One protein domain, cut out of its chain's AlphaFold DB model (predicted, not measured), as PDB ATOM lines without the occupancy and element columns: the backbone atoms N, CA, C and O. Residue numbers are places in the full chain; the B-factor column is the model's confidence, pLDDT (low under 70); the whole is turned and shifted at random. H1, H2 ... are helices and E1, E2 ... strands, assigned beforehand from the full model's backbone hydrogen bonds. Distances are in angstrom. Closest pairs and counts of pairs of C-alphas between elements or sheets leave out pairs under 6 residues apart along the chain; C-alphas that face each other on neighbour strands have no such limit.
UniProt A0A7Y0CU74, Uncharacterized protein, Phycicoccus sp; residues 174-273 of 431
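What this domain is: This is residues 174 to 273 of the 431 residues of an uncharacterized protein of Phycicoccus sp (UniProt A0A7Y0CU74). H3, the longest helix, crosses H1 at nearly a right angle in the core; the small antiparallel hairpin E1 E2 packs on H1, H2 crosses the first residues of H3, and a long loop, residues 241 to 257, leads to short H4, set off at one end. The printed part has 100 residues, under half in named elements, in the order E1, E2, H1, H2, H3, H4: mostly helix, compact, radius of gyration of the C-alphas 12.7 A, spans 35 by 34 by 25 A.

How they stand to each other: Start at E1, residues 174 to 176, in a hairpin with E2, residues 182 to 184; N 174 and O 184, 2.9 A apart, are within hydrogen-bond range. H1, residues 196 to 207, comes closest to E2 at the C-alphas of Ile 200 and Ala 183, 6.3 A. With residues 199 to 203 alone H1 touches H3, residues 226 to 240, about perpendicular at 86 degrees, closest at C-alphas 199 and 236, 6.4 A. H2, residues 215 to 221, touches H3 at 84 degrees, closest at C-alphas 219 and 226, 5.2 A. H4, residues 258 to 263, is apart from H3. In H1, H2, H3 and H4 every O i to N i+4 pair is within hydrogen-bond range.

Where its parts are: Find C-alpha 174 at (34.833, 22.732, -2.149), where E1 begins. H1 runs 16.1 A; H3 runs 20.7 A to C-alpha 240 at (28.639, 15.553, -0.161).

The domain as a whole: The farthest C-alphas, Pro 180 and Gly 264, are 35.9 A apart. The printed part has no cut; the links E2 to H1 and H3 to H4 are long; no printed residue is under 70 in pLDDT.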
ATOM      1  N   ARG A 174      33.852  21.705  -2.515       98.31
ATOM      2  CA  ARG A 174      34.833  22.732  -2.149       98.31
ATOM      3  C   ARG A 174      34.668  23.101  -0.684       98.31
ATOM      4  O   ARG A 174      33.545  23.378  -0.254       98.31
ATOM      5  N   LEU A 175      35.772  23.127   0.048       98.69
ATOM      6  CA  LEU A 175      35.877  23.614   1.416       98.69
ATOM      7  C   LEU A 175      36.773  24.857   1.423       98.69
ATOM      8  O   LEU A 175      37.894  24.810   0.927       98.69
ATOM      9  N   THR A 176      36.250  25.946   1.975       98.69
ATOM     10  CA  THR A 176      36.929  27.233   2.125       98.69
ATOM     11  C   THR A 176      37.351  27.403   3.578       98.69
ATOM     12  O   THR A 176      36.494  27.330   4.464       98.69
ATOM     13  N   LEU A 177      38.648  27.608   3.802       98.62
ATOM     14  CA  LEU A 177      39.306  27.827   5.089       98.62
ATOM     15  C   LEU A 177      40.211  29.070   5.077       98.62
ATOM     16  O   LEU A 177      40.566  29.544   6.148       98.62
ATOM     17  N   LEU A 178      40.586  29.616   3.915       98.62
ATOM     18  CA  LEU A 178      41.421  30.821   3.804       98.62
ATOM     19  C   LEU A 178      40.548  32.082   3.758       98.62
ATOM     20  O   LEU A 178      40.466  32.772   2.745       98.62
ATOM     21  N   GLY A 179      39.819  32.328   4.844       98.12
ATOM     22  CA  GLY A 179      38.783  33.351   4.955       98.12
ATOM     23  C   GLY A 179      37.586  32.831   5.756       98.12
ATOM     24  O   GLY A 179      37.715  31.837   6.481       98.12
ATOM     25  N   PRO A 180      36.398  33.443   5.590       98.00
ATOM     26  CA  PRO A 180      35.168  32.957   6.204       98.00
ATOM     27  C   PRO A 180      34.889  31.490   5.858       98.00
ATOM     28  O   PRO A 180      34.705  31.140   4.685       98.00
ATOM     29  N   VAL A 181      34.828  30.626   6.877       98.25
ATOM     30  CA  VAL A 181      34.716  29.178   6.667       98.25
ATOM     31  C   VAL A 181      33.427  28.803   5.934       98.25
ATOM     32  O   VAL A 181      32.313  29.196   6.292       98.25
ATOM     33  N   GLY A 182      33.560  27.985   4.894       98.06
ATOM     34  CA  GLY A 182      32.448  27.679   4.000       98.06
ATOM     35  C   GLY A 182      32.611  26.353   3.282       98.06
ATOM     36  O   GLY A 182      33.708  25.835   3.137       98.06
ATOM     37  N   ALA A 183      31.508  25.789   2.793       97.75
ATOM     38  CA  ALA A 183      31.582  24.668   1.867       97.75
ATOM     39  C   ALA A 183      30.442  24.670   0.850       97.75
ATOM     40  O   ALA A 183      29.315  25.109   1.121       97.75
ATOM     41  N   ARG A 184      30.767  24.167  -0.342       96.12
ATOM     42  CA  ARG A 184      29.866  24.003  -1.487       96.12
ATOM     43  C   ARG A 184      29.945  22.555  -1.957       96.12
ATOM     44  O   ARG A 184      31.035  22.044  -2.177       96.12
ATOM     45  N   THR A 185      28.799  21.903  -2.103       95.62
ATOM     46  CA  THR A 185      28.688  20.484  -2.478       95.62
ATOM     47  C   THR A 185      27.530  20.293  -3.464       95.62
ATOM     48  O   THR A 185      26.730  21.211  -3.658       95.62
ATOM     49  N   ARG A 186      27.426  19.105  -4.075       93.19
ATOM     50  CA  ARG A 186      26.334  18.737  -5.002       93.19
ATOM     51  C   ARG A 186      25.343  17.708  -4.444       93.19
ATOM     52  O   ARG A 186      24.437  17.289  -5.158       93.19
ATOM     53  N   GLY A 187      25.526  17.269  -3.199       94.62
ATOM     54  CA  GLY A 187      24.606  16.346  -2.535       94.62
ATOM     55  C   GLY A 187      23.384  17.048  -1.940       94.62
ATOM     56  O   GLY A 187      22.969  18.122  -2.376       94.62
ATOM     57  N   ASP A 188      22.791  16.432  -0.922       94.56
ATOM     58  CA  ASP A 188      21.551  16.911  -0.312       94.56
ATOM     59  C   ASP A 188      21.787  18.131   0.599       94.56
ATOM     60  O   ASP A 188      22.233  18.015   1.742       94.56
ATOM     61  N   ALA A 189      21.459  19.326   0.100       93.25
ATOM     62  CA  ALA A 189      21.547  20.570   0.865       93.25
ATOM     63  C   ALA A 189      20.522  20.658   2.015       93.25
ATOM     64  O   ALA A 189      20.765  21.366   2.997       93.25
ATOM     65  N   VAL A 190      19.395  19.938   1.932       93.31
ATOM     66  CA  VAL A 190      18.370  19.923   2.991       93.31
ATOM     67  C   VAL A 190      18.907  19.217   4.231       93.31
ATOM     68  O   VAL A 190      18.629  19.654   5.350       93.31
ATOM     69  N   ALA A 191      19.756  18.200   4.047       87.69
ATOM     70  CA  ALA A 191      20.368  17.438   5.132       87.69
ATOM     71  C   ALA A 191      21.117  18.325   6.150       87.69
ATOM     72  O   ALA A 191      21.121  18.029   7.345       87.69
ATOM     73  N   VAL A 192      21.705  19.443   5.705       93.69
ATOM     74  CA  VAL A 192      22.481  20.359   6.563       93.69
ATOM     75  C   VAL A 192      21.742  21.636   6.959       93.69
ATOM     76  O   VAL A 192      22.266  22.401   7.768       93.69
ATOM     77  N   ALA A 193      20.536  21.878   6.437       90.75
ATOM     78  CA  ALA A 193      19.869  23.184   6.489       90.75
ATOM     79  C   ALA A 193      19.749  23.775   7.905       90.75
ATOM     80  O   ALA A 193      19.986  24.962   8.104       90.75
ATOM     81  N   GLN A 194      19.444  22.948   8.909       91.12
ATOM     82  CA  GLN A 194      19.243  23.414  10.287       91.12
ATOM     83  C   GLN A 194      20.544  23.725  11.041       91.12
ATOM     84  O   GLN A 194      20.518  24.438  12.040       91.12
ATOM     85  N   ARG A 195      21.679  23.139  10.633       94.38
ATOM     86  CA  ARG A 195      22.949  23.196  11.384       94.38
ATOM     87  C   ARG A 195      24.158  23.285  10.451       94.38
ATOM     88  O   ARG A 195      25.179  22.645  10.695       94.38
ATOM     89  N   LYS A 196      24.056  24.076   9.381       96.00
ATOM     90  CA  LYS A 196      25.063  24.123   8.308       96.00
ATOM     91  C   LYS A 196      26.480  24.386   8.831       96.00
ATOM     92  O   LYS A 196      27.384  23.632   8.493       96.00
ATOM     93  N   ALA A 197      26.654  25.365   9.718       97.00
ATOM     94  CA  ALA A 197      27.960  25.693  10.301       97.00
ATOM     95  C   ALA A 197      28.595  24.521  11.080       97.00
ATOM     96  O   ALA A 197      29.797  24.299  11.001       97.00
ATOM     97  N   TYR A 198      27.788  23.712  11.774       97.56
ATOM     98  CA  TYR A 198      28.270  22.512  12.471       97.56
ATOM     99  C   TYR A 198      28.750  21.424  11.498       97.56
ATOM    100  O   TYR A 198      29.730  20.738  11.770       97.56
ATOM    101  N   PHE A 199      28.078  21.257  10.356       98.06
ATOM    102  CA  PHE A 199      28.492  20.279   9.345       98.06
ATOM    103  C   PHE A 199      29.675  20.756   8.496       98.06
ATOM    104  O   PHE A 199      30.457  19.916   8.057       98.06
ATOM    105  N   ILE A 200      29.838  22.072   8.318       98.44
ATOM    106  CA  ILE A 200      31.066  22.665   7.767       98.44
ATOM    107  C   ILE A 200      32.252  22.321   8.667       98.44
ATOM    108  O   ILE A 200      33.252  21.836   8.159       98.44
ATOM    109  N   GLU A 201      32.129  22.469   9.989       98.06
ATOM    110  CA  GLU A 201      33.210  22.098  10.910       98.06
ATOM    111  C   GLU A 201      33.533  20.599  10.873       98.06
ATOM    112  O   GLU A 201      34.703  20.237  10.853       98.06
ATOM    113  N   ILE A 202      32.532  19.706  10.819       98.12
ATOM    114  CA  ILE A 202      32.806  18.264  10.645       98.12
ATOM    115  C   ILE A 202      33.562  18.019   9.335       98.12
ATOM    116  O   ILE A 202      34.508  17.235   9.314       98.12
ATOM    117  N   LEU A 203      33.153  18.668   8.241       98.38
ATOM    118  CA  LEU A 203      33.841  18.536   6.961       98.38
ATOM    119  C   LEU A 203      35.274  19.081   7.034       98.38
ATOM    120  O   LEU A 203      36.175  18.430   6.518       98.38
ATOM    121  N   ALA A 204      35.487  20.213   7.707       97.94
ATOM    122  CA  ALA A 204      36.805  20.795   7.922       97.94
ATOM    123  C   ALA A 204      37.706  19.874   8.744       97.94
ATOM    124  O   ALA A 204      38.803  19.562   8.300       97.94
ATOM    125  N   TYR A 205      37.204  19.342   9.858       97.25
ATOM    126  CA  TYR A 205      37.926  18.374  10.682       97.25
ATOM    127  C   TYR A 205      38.367  17.135   9.889       97.25
ATOM    128  O   TYR A 205      39.463  16.622  10.089       97.25
ATOM    129  N   LEU A 206      37.528  16.632   8.973       96.69
ATOM    130  CA  LEU A 206      37.922  15.522   8.100       96.69
ATOM    131  C   LEU A 206      38.892  15.959   6.996       96.69
ATOM    132  O   LEU A 206      39.803  15.209   6.659       96.69
ATOM    133  N   GLY A 207      38.679  17.142   6.415       95.31
ATOM    134  CA  GLY A 207      39.476  17.682   5.313       95.31
ATOM    135  C   GLY A 207      40.908  18.037   5.709       95.31
ATOM    136  O   GLY A 207      41.799  17.971   4.871       95.31
ATOM    137  N   THR A 208      41.148  18.345   6.984       93.25
ATOM    138  CA  THR A 208      42.480  18.666   7.524       93.25
ATOM    139  C   THR A 208      43.214  17.449   8.094       93.25
ATOM    140  O   THR A 208      44.298  17.585   8.659       93.25
ATOM    141  N   ARG A 209      42.664  16.233   7.944       90.81
ATOM    142  CA  ARG A 209      43.288  14.987   8.413       90.81
ATOM    143  C   ARG A 209      43.662  14.092   7.230       90.81
ATOM    144  O   ARG A 209      42.805  13.351   6.743       90.81
ATOM    145  N   PRO A 210      44.935  14.094   6.782       84.00
ATOM    146  CA  PRO A 210      45.351  13.354   5.585       84.00
ATOM    147  C   PRO A 210      45.077  11.845   5.696       84.00
ATOM    148  O   PRO A 210      44.685  11.201   4.720       84.00
ATOM    149  N   HIS A 211      45.173  11.292   6.907       85.94
ATOM    150  CA  HIS A 211      44.909   9.879   7.199       85.94
ATOM    151  C   HIS A 211      43.470   9.590   7.662       85.94
ATOM    152  O   HIS A 211      43.154   8.474   8.080       85.94
ATOM    153  N   GLY A 212      42.574  10.573   7.563       91.38
ATOM    154  CA  GLY A 212      41.207  10.482   8.057       91.38
ATOM    155  C   GLY A 212      41.112  10.469   9.586       91.38
ATOM    156  O   GLY A 212      42.089  10.684  10.300       91.38
ATOM    157  N   ALA A 213      39.903  10.225  10.091       94.62
ATOM    158  CA  ALA A 213      39.628  10.191  11.526       94.62
ATOM    159  C   ALA A 213      38.718   9.024  11.915       94.62
ATOM    160  O   ALA A 213      37.736   8.705  11.239       94.62
ATOM    161  N   THR A 214      39.011   8.386  13.043       95.25
ATOM    162  CA  THR A 214      38.149   7.352  13.620       95.25
ATOM    163  C   THR A 214      36.864   7.960  14.202       95.25
ATOM    164  O   THR A 214      36.816   9.145  14.546       95.25
ATOM    165  N   PRO A 215      35.807   7.150  14.408       95.38
ATOM    166  CA  PRO A 215      34.610   7.614  15.104       95.38
ATOM    167  C   PRO A 215      34.865   8.109  16.532       95.38
ATOM    168  O   PRO A 215      34.103   8.942  17.009       95.38
ATOM    169  N   ALA A 216      35.887   7.579  17.211       96.38
ATOM    170  CA  ALA A 216      36.254   7.991  18.563       96.38
ATOM    171  C   ALA A 216      36.949   9.358  18.557       96.38
ATOM    172  O   ALA A 216      36.527  10.234  19.298       96.38
ATOM    173  N   GLN A 217      37.916   9.569  17.658       95.81
ATOM    174  CA  GLN A 217      38.594  10.861  17.495       95.81
ATOM    175  C   GLN A 217      37.611  11.981  17.135       95.81
ATOM    176  O   GLN A 217      37.654  13.053  17.725       95.81
ATOM    177  N   LEU A 218      36.669  11.717  16.222       96.81
ATOM    178  CA  LEU A 218      35.628  12.692  15.889       96.81
ATOM    179  C   LEU A 218      34.690  12.971  17.074       96.81
ATOM    180  O   LEU A 218      34.210  14.086  17.236       96.81
ATOM    181  N   ALA A 219      34.367  11.951  17.869       97.38
ATOM    182  CA  ALA A 219      33.505  12.117  19.033       97.38
ATOM    183  C   ALA A 219      34.176  12.989  20.104       97.38
ATOM    184  O   ALA A 219      33.541  13.905  20.622       97.38
ATOM    185  N   ASP A 220      35.456  12.731  20.356       96.25
ATOM    186  CA  ASP A 220      36.307  13.464  21.289       96.25
ATOM    187  C   ASP A 220      36.477  14.932  20.874       96.25
ATOM    188  O   ASP A 220      36.063  15.828  21.605       96.25
ATOM    189  N   ALA A 221      36.900  15.177  19.628       95.44
ATOM    190  CA  ALA A 221      37.110  16.519  19.071       95.44
ATOM    191  C   ALA A 221      35.870  17.432  19.119       95.44
ATOM    192  O   ALA A 221      35.990  18.653  19.073       95.44
ATOM    193  N   PHE A 222      34.669  16.850  19.177       95.75
ATOM    194  CA  PHE A 222      33.404  17.585  19.228       95.75
ATOM    195  C   PHE A 222      32.718  17.516  20.601       95.75
ATOM    196  O   PHE A 222      31.620  18.059  20.743       95.75
ATOM    197  N   GLY A 223      33.299  16.823  21.587       95.50
ATOM    198  CA  GLY A 223      32.683  16.612  22.899       95.50
ATOM    199  C   GLY A 223      31.324  15.900  22.822       95.50
ATOM    200  O   GLY A 223      30.378  16.258  23.526       95.50
ATOM    201  N   ILE A 224      31.177  14.922  21.921       97.00
ATOM    202  CA  ILE A 224      29.926  14.184  21.679       97.00
ATOM    203  C   ILE A 224      30.105  12.672  21.839       97.00
ATOM    204  O   ILE A 224      31.203  12.144  21.927       97.00
ATOM    205  N   THR A 225      28.999  11.926  21.815       98.06
ATOM    206  CA  THR A 225      29.055  10.460  21.779       98.06
ATOM    207  C   THR A 225      29.399   9.937  20.380       98.06
ATOM    208  O   THR A 225      29.001  10.514  19.363       98.06
ATOM    209  N   VAL A 226      30.024   8.756  20.305       97.44
ATOM    210  CA  VAL A 226      30.319   8.061  19.032       97.44
ATOM    211  C   VAL A 226      29.061   7.837  18.178       97.44
ATOM    212  O   VAL A 226      29.106   7.926  16.950       97.44
ATOM    213  N   GLY A 227      27.906   7.576  18.799       97.56
ATOM    214  CA  GLY A 227      26.630   7.452  18.080       97.56
ATOM    215  C   GLY A 227      26.207   8.754  17.390       97.56
ATOM    216  O   GLY A 227      25.744   8.739  16.244       97.56
ATOM    217  N   ARG A 228      26.427   9.899  18.050       96.81
ATOM    218  CA  ARG A 228      26.154  11.221  17.476       96.81
ATOM    219  C   ARG A 228      27.162  11.580  16.386       96.81
ATOM    220  O   ARG A 228      26.742  12.083  15.347       96.81
ATOM    221  N   ALA A 229      28.433  11.210  16.553       97.25
ATOM    222  CA  ALA A 229      29.457  11.333  15.516       97.25
ATOM    223  C   ALA A 229      29.062  10.573  14.233       97.25
ATOM    224  O   ALA A 229      29.030  11.152  13.148       97.25
ATOM    225  N   ARG A 230      28.622   9.308  14.346       96.81
ATOM    226  CA  ARG A 230      28.117   8.511  13.205       96.81
ATOM    227  C   ARG A 230      26.926   9.166  12.496       96.81
ATOM    228  O   ARG A 230      26.839   9.117  11.269       96.81
ATOM    229  N   THR A 231      26.021   9.778  13.258       97.38
ATOM    230  CA  THR A 231      24.861  10.506  12.714       97.38
ATOM    231  C   THR A 231      25.299  11.758  11.951       97.38
ATOM    232  O   THR A 231      24.813  12.012  10.846       97.38
ATOM    233  N   GLY A 232      26.267  12.503  12.495       97.19
ATOM    234  CA  GLY A 232      26.880  13.645  11.817       97.19
ATOM    235  C   GLY A 232      27.539  13.245  10.498       97.19
ATOM    236  O   GLY A 232      27.247  13.831   9.461       97.19
ATOM    237  N   ILE A 233      28.318  12.163  10.508       97.88
ATOM    238  CA  ILE A 233      28.956  11.607   9.308       97.88
ATOM    239  C   ILE A 233      27.950  11.162   8.251       97.88
ATOM    240  O   ILE A 233      28.189  11.363   7.065       97.88
ATOM    241  N   LYS A 234      26.822  10.557   8.643       97.56
ATOM    242  CA  LYS A 234      25.756  10.236   7.683       97.56
ATOM    243  C   LYS A 234      25.254  11.506   6.992       97.56
ATOM    244  O   LYS A 234      25.170  11.524   5.773       97.56
ATOM    245  N   THR A 235      25.010  12.559   7.765       98.06
ATOM    246  CA  THR A 235      24.528  13.842   7.238       98.06
ATOM    247  C   THR A 235      25.543  14.479   6.286       98.06
ATOM    248  O   THR A 235      25.184  14.861   5.178       98.06
ATOM    249  N   VAL A 236      26.827  14.518   6.665       98.19
ATOM    250  CA  VAL A 236      27.908  15.020   5.796       98.19
ATOM    251  C   VAL A 236      28.048  14.169   4.533       98.19
ATOM    252  O   VAL A 236      28.215  14.707   3.447       98.19
ATOM    253  N   ARG A 237      27.926  12.842   4.634       97.81
ATOM    254  CA  ARG A 237      27.959  11.941   3.473       97.81
ATOM    255  C   ARG A 237      26.832  12.235   2.484       97.81
ATOM    256  O   ARG A 237      27.098  12.282   1.285       97.81
ATOM    257  N   ASP A 238      25.608  12.406   2.974       97.56
ATOM    258  CA  ASP A 238      24.443  12.700   2.132       97.56
ATOM    259  C   ASP A 238      24.576  14.100   1.500       97.56
ATOM    260  O   ASP A 238      24.296  14.275   0.314       97.56
ATOM    261  N   TRP A 239      25.121  15.066   2.248       98.06
ATOM    262  CA  TRP A 239      25.415  16.417   1.766       98.06
ATOM    263  C   TRP A 239      26.526  16.473   0.709       98.06
ATOM    264  O   TRP A 239      26.446  17.268  -0.226       98.06
ATOM    265  N   LEU A 240      27.561  15.639   0.827       97.62
ATOM    266  CA  LEU A 240      28.639  15.553  -0.161       97.62
ATOM    267  C   LEU A 240      28.183  14.840  -1.440       97.62
ATOM    268  O   LEU A 240      28.509  15.286  -2.536       97.62
ATOM    269  N   GLY A 241      27.428  13.748  -1.308       96.44
ATOM    270  CA  GLY A 241      26.928  12.972  -2.440       96.44
ATOM    271  C   GLY A 241      27.960  12.016  -3.056       96.44
ATOM    272  O   GLY A 241      28.795  11.416  -2.366       96.44
ATOM    273  N   VAL A 242      27.848  11.820  -4.371       96.38
ATOM    274  CA  VAL A 242      28.645  10.867  -5.158       96.38
ATOM    275  C   VAL A 242      29.724  11.610  -5.929       96.38
ATOM    276  O   VAL A 242      29.450  12.624  -6.559       96.38
ATOM    277  N   ASN A 243      30.935  11.070  -5.896       94.56
ATOM    278  CA  ASN A 243      32.071  11.574  -6.637       94.56
ATOM    279  C   ASN A 243      31.904  11.258  -8.134       94.56
ATOM    280  O   ASN A 243      31.882  10.077  -8.499       94.56
ATOM    281  N   PRO A 244      31.823  12.277  -9.007       91.81
ATOM    282  CA  PRO A 244      31.589  12.087 -10.438       91.81
ATOM    283  C   PRO A 244      32.761  11.394 -11.145       91.81
ATOM    284  O   PRO A 244      32.543  10.668 -12.110       91.81
ATOM    285  N   ARG A 245      33.991  11.541 -10.630       89.25
ATOM    286  CA  ARG A 245      35.199  10.914 -11.192       89.25
ATOM    287  C   ARG A 245      35.248   9.403 -10.932       89.25
ATOM    288  O   ARG A 245      35.859   8.674 -11.704       89.25
ATOM    289  N   THR A 246      34.631   8.920  -9.848       90.81
ATOM    290  CA  THR A 246      34.745   7.506  -9.420       90.81
ATOM    291  C   THR A 246      33.420   6.745  -9.364       90.81
ATOM    292  O   THR A 246      33.424   5.519  -9.239       90.81
ATOM    293  N   GLY A 247      32.280   7.439  -9.393       93.50
ATOM    294  CA  GLY A 247      30.952   6.859  -9.169       93.50
ATOM    295  C   GLY A 247      30.702   6.379  -7.729       93.50
ATOM    296  O   GLY A 247      29.640   5.832  -7.440       93.50
ATOM    297  N   GLN A 248      31.659   6.571  -6.815       93.88
ATOM    298  CA  GLN A 248      31.559   6.186  -5.405       93.88
ATOM    299  C   GLN A 248      31.193   7.386  -4.533       93.88
ATOM    300  O   GLN A 248      31.350   8.532  -4.934       93.88
ATOM    301  N   LYS A 249      30.726   7.156  -3.303       95.94
ATOM    302  CA  LYS A 249      30.465   8.260  -2.363       95.94
ATOM    303  C   LYS A 249      31.750   9.036  -2.065       95.94
ATOM    304  O   LYS A 249      32.785   8.418  -1.822       95.94
ATOM    305  N   HIS A 250      31.658  10.365  -1.985       96.00
ATOM    306  CA  HIS A 250      32.770  11.202  -1.509       96.00
ATOM    307  C   HIS A 250      33.218  10.793  -0.103       96.00
ATOM    308  O   HIS A 250      34.406  10.781   0.183       96.00
ATOM    309  N   LEU A 251      32.273  10.400   0.757       96.75
ATOM    310  CA  LEU A 251      32.548   9.860   2.086       96.75
ATOM    311  C   LEU A 251      32.086   8.392   2.160       96.75
ATOM    312  O   LEU A 251      30.912   8.137   2.459       96.75
ATOM    313  N   PRO A 252      32.954   7.410   1.850       94.06
ATOM    314  CA  PRO A 252      32.595   5.990   1.864       94.06
ATOM    315  C   PRO A 252      32.312   5.452   3.282       94.06
ATOM    316  O   PRO A 252      32.278   6.188   4.279       94.06
ATOM    317  N   ASP A 253      32.034   4.149   3.381       92.06
ATOM    318  CA  ASP A 253      32.060   3.460   4.675       92.06
ATOM    319  C   ASP A 253      33.473   3.538   5.272       92.06
ATOM    320  O   ASP A 253      34.464   3.443   4.548       92.06
ATOM    321  N   ALA A 254      33.569   3.691   6.595       88.56
ATOM    322  CA  ALA A 254      34.850   3.870   7.275       88.56
ATOM    323  C   ALA A 254      35.820   2.703   7.043       88.56
ATOM    324  O   ALA A 254      37.023   2.906   7.063       88.56
ATOM    325  N   ARG A 255      35.321   1.482   6.813       87.50
ATOM    326  CA  ARG A 255      36.155   0.301   6.525       87.50
ATOM    327  C   ARG A 255      36.618   0.228   5.068       87.50
ATOM    328  O   ARG A 255      37.412  -0.639   4.724       87.50
ATOM    329  N   GLN A 256      36.073   1.078   4.200       85.44
ATOM    330  CA  GLN A 256      36.318   1.066   2.758       85.44
ATOM    331  C   GLN A 256      37.178   2.244   2.284       85.44
ATOM    332  O   GLN A 256      37.542   2.270   1.106       85.44
ATOM    333  N   SER A 257      37.504   3.195   3.166       81.00
ATOM    334  CA  SER A 257      38.419   4.295   2.855       81.00
ATOM    335  C   SER A 257      39.823   3.782   2.531       81.00
ATOM    336  O   SER A 257      40.229   2.699   2.961       81.00
ATOM    337  N   THR A 258      40.574   4.557   1.751       77.62
ATOM    338  CA  THR A 258      41.951   4.220   1.372       77.62
ATOM    339  C   THR A 258      42.834   4.108   2.611       77.62
ATOM    340  O   THR A 258      43.534   3.111   2.774       77.62
ATOM    341  N   ALA A 259      42.717   5.067   3.536       77.38
ATOM    342  CA  ALA A 259      43.442   5.036   4.802       77.38
ATOM    343  C   ALA A 259      43.070   3.817   5.667       77.38
ATOM    344  O   ALA A 259      43.956   3.192   6.242       77.38
ATOM    345  N   ALA A 260      41.800   3.397   5.697       79.94
ATOM    346  CA  ALA A 260      41.415   2.194   6.437       79.94
ATOM    347  C   ALA A 260      42.007   0.913   5.849       79.94
ATOM    348  O   ALA A 260      42.387   0.012   6.596       79.94
ATOM    349  N   LYS A 261      42.112   0.826   4.518       78.56
ATOM    350  CA  LYS A 261      42.766  -0.308   3.851       78.56
ATOM    351  C   LYS A 261      44.261  -0.369   4.166       78.56
ATOM    352  O   LYS A 261      44.792  -1.468   4.268       78.56
ATOM    353  N   ALA A 262      44.909   0.782   4.340       75.62
ATOM    354  CA  ALA A 262      46.322   0.866   4.701       75.62
ATOM    355  C   ALA A 262      46.571   0.568   6.193       75.62
ATOM    356  O   ALA A 262      47.466  -0.199   6.525       75.62
ATOM    357  N   ALA A 263      45.760   1.141   7.089       74.69
ATOM    358  CA  ALA A 263      45.967   1.081   8.538       74.69
ATOM    359  C   ALA A 263      45.245  -0.087   9.241       74.69
ATOM    360  O   ALA A 263      45.467  -0.329  10.424       74.69
ATOM    361  N   GLY A 264      44.322  -0.783   8.566       79.50
ATOM    362  CA  GLY A 264      43.501  -1.849   9.160       79.50
ATOM    363  C   GLY A 264      42.434  -1.365  10.155       79.50
ATOM    364  O   GLY A 264      41.713  -2.179  10.734       79.50
ATOM    365  N   VAL A 265      42.292  -0.048  10.344       85.25
ATOM    366  CA  VAL A 265      41.332   0.586  11.259       85.25
ATOM    367  C   VAL A 265      40.335   1.420  10.461       85.25
ATOM    368  O   VAL A 265      40.712   2.187   9.582       85.25
ATOM    369  N   GLY A 266      39.041   1.291  10.766       89.06
ATOM    370  CA  GLY A 266      37.999   2.043  10.067       89.06
ATOM    371  C   GLY A 266      38.068   3.547  10.351       89.06
ATOM    372  O   GLY A 266      37.795   3.968  11.477       89.06
ATOM    373  N   VAL A 267      38.347   4.346   9.321       93.56
ATOM    374  CA  VAL A 267      38.472   5.811   9.395       93.56
ATOM    375  C   VAL A 267      37.589   6.510   8.367       93.56
ATOM    376  O   VAL A 267      37.406   6.044   7.239       93.56
ATOM    377  N   TYR A 268      37.035   7.649   8.764       95.88
ATOM    378  CA  TYR A 268      36.331   8.571   7.888       95.88
ATOM    379  C   TYR A 268      37.343   9.402   7.107       95.88
ATOM    380  O   TYR A 268      38.161  10.097   7.701       95.88
ATOM    381  N   GLN A 269      37.267   9.328   5.783       94.81
ATOM    382  CA  GLN A 269      38.126  10.066   4.864       94.81
ATOM    383  C   GLN A 269      37.264  10.547   3.698       94.81
ATOM    384  O   GLN A 269      36.455   9.772   3.176       94.81
ATOM    385  N   VAL A 270      37.399  11.819   3.324       95.56
ATOM    386  CA  VAL A 270      36.660  12.405   2.201       95.56
ATOM    387  C   VAL A 270      37.528  12.343   0.947       95.56
ATOM    388  O   VAL A 270      38.659  12.810   0.947       95.56
ATOM    389  N   ASN A 271      36.993  11.776  -0.128       93.31
ATOM    390  CA  ASN A 271      37.683  11.602  -1.402       93.31
ATOM    391  C   ASN A 271      37.299  12.713  -2.382       93.31
ATOM    392  O   ASN A 271      36.110  12.918  -2.634       93.31
ATOM    393  N   GLY A 272      38.284  13.362  -3.008       93.81
ATOM    394  CA  GLY A 272      38.046  14.412  -4.006       93.81
ATOM    395  C   GLY A 272      37.426  15.682  -3.420       93.81
ATOM    396  O   GLY A 272      36.611  16.314  -4.081       93.81
ATOM    397  N   LEU A 273      37.746  16.001  -2.163       96.75
ATOM    398  CA  LEU A 273      37.445  17.296  -1.562       96.75
ATOM    399  C   LEU A 273      38.533  18.285  -1.967       96.75
ATOM    400  O   LEU A 273      39.699  18.051  -1.663       96.75
TER     401      LEU A 273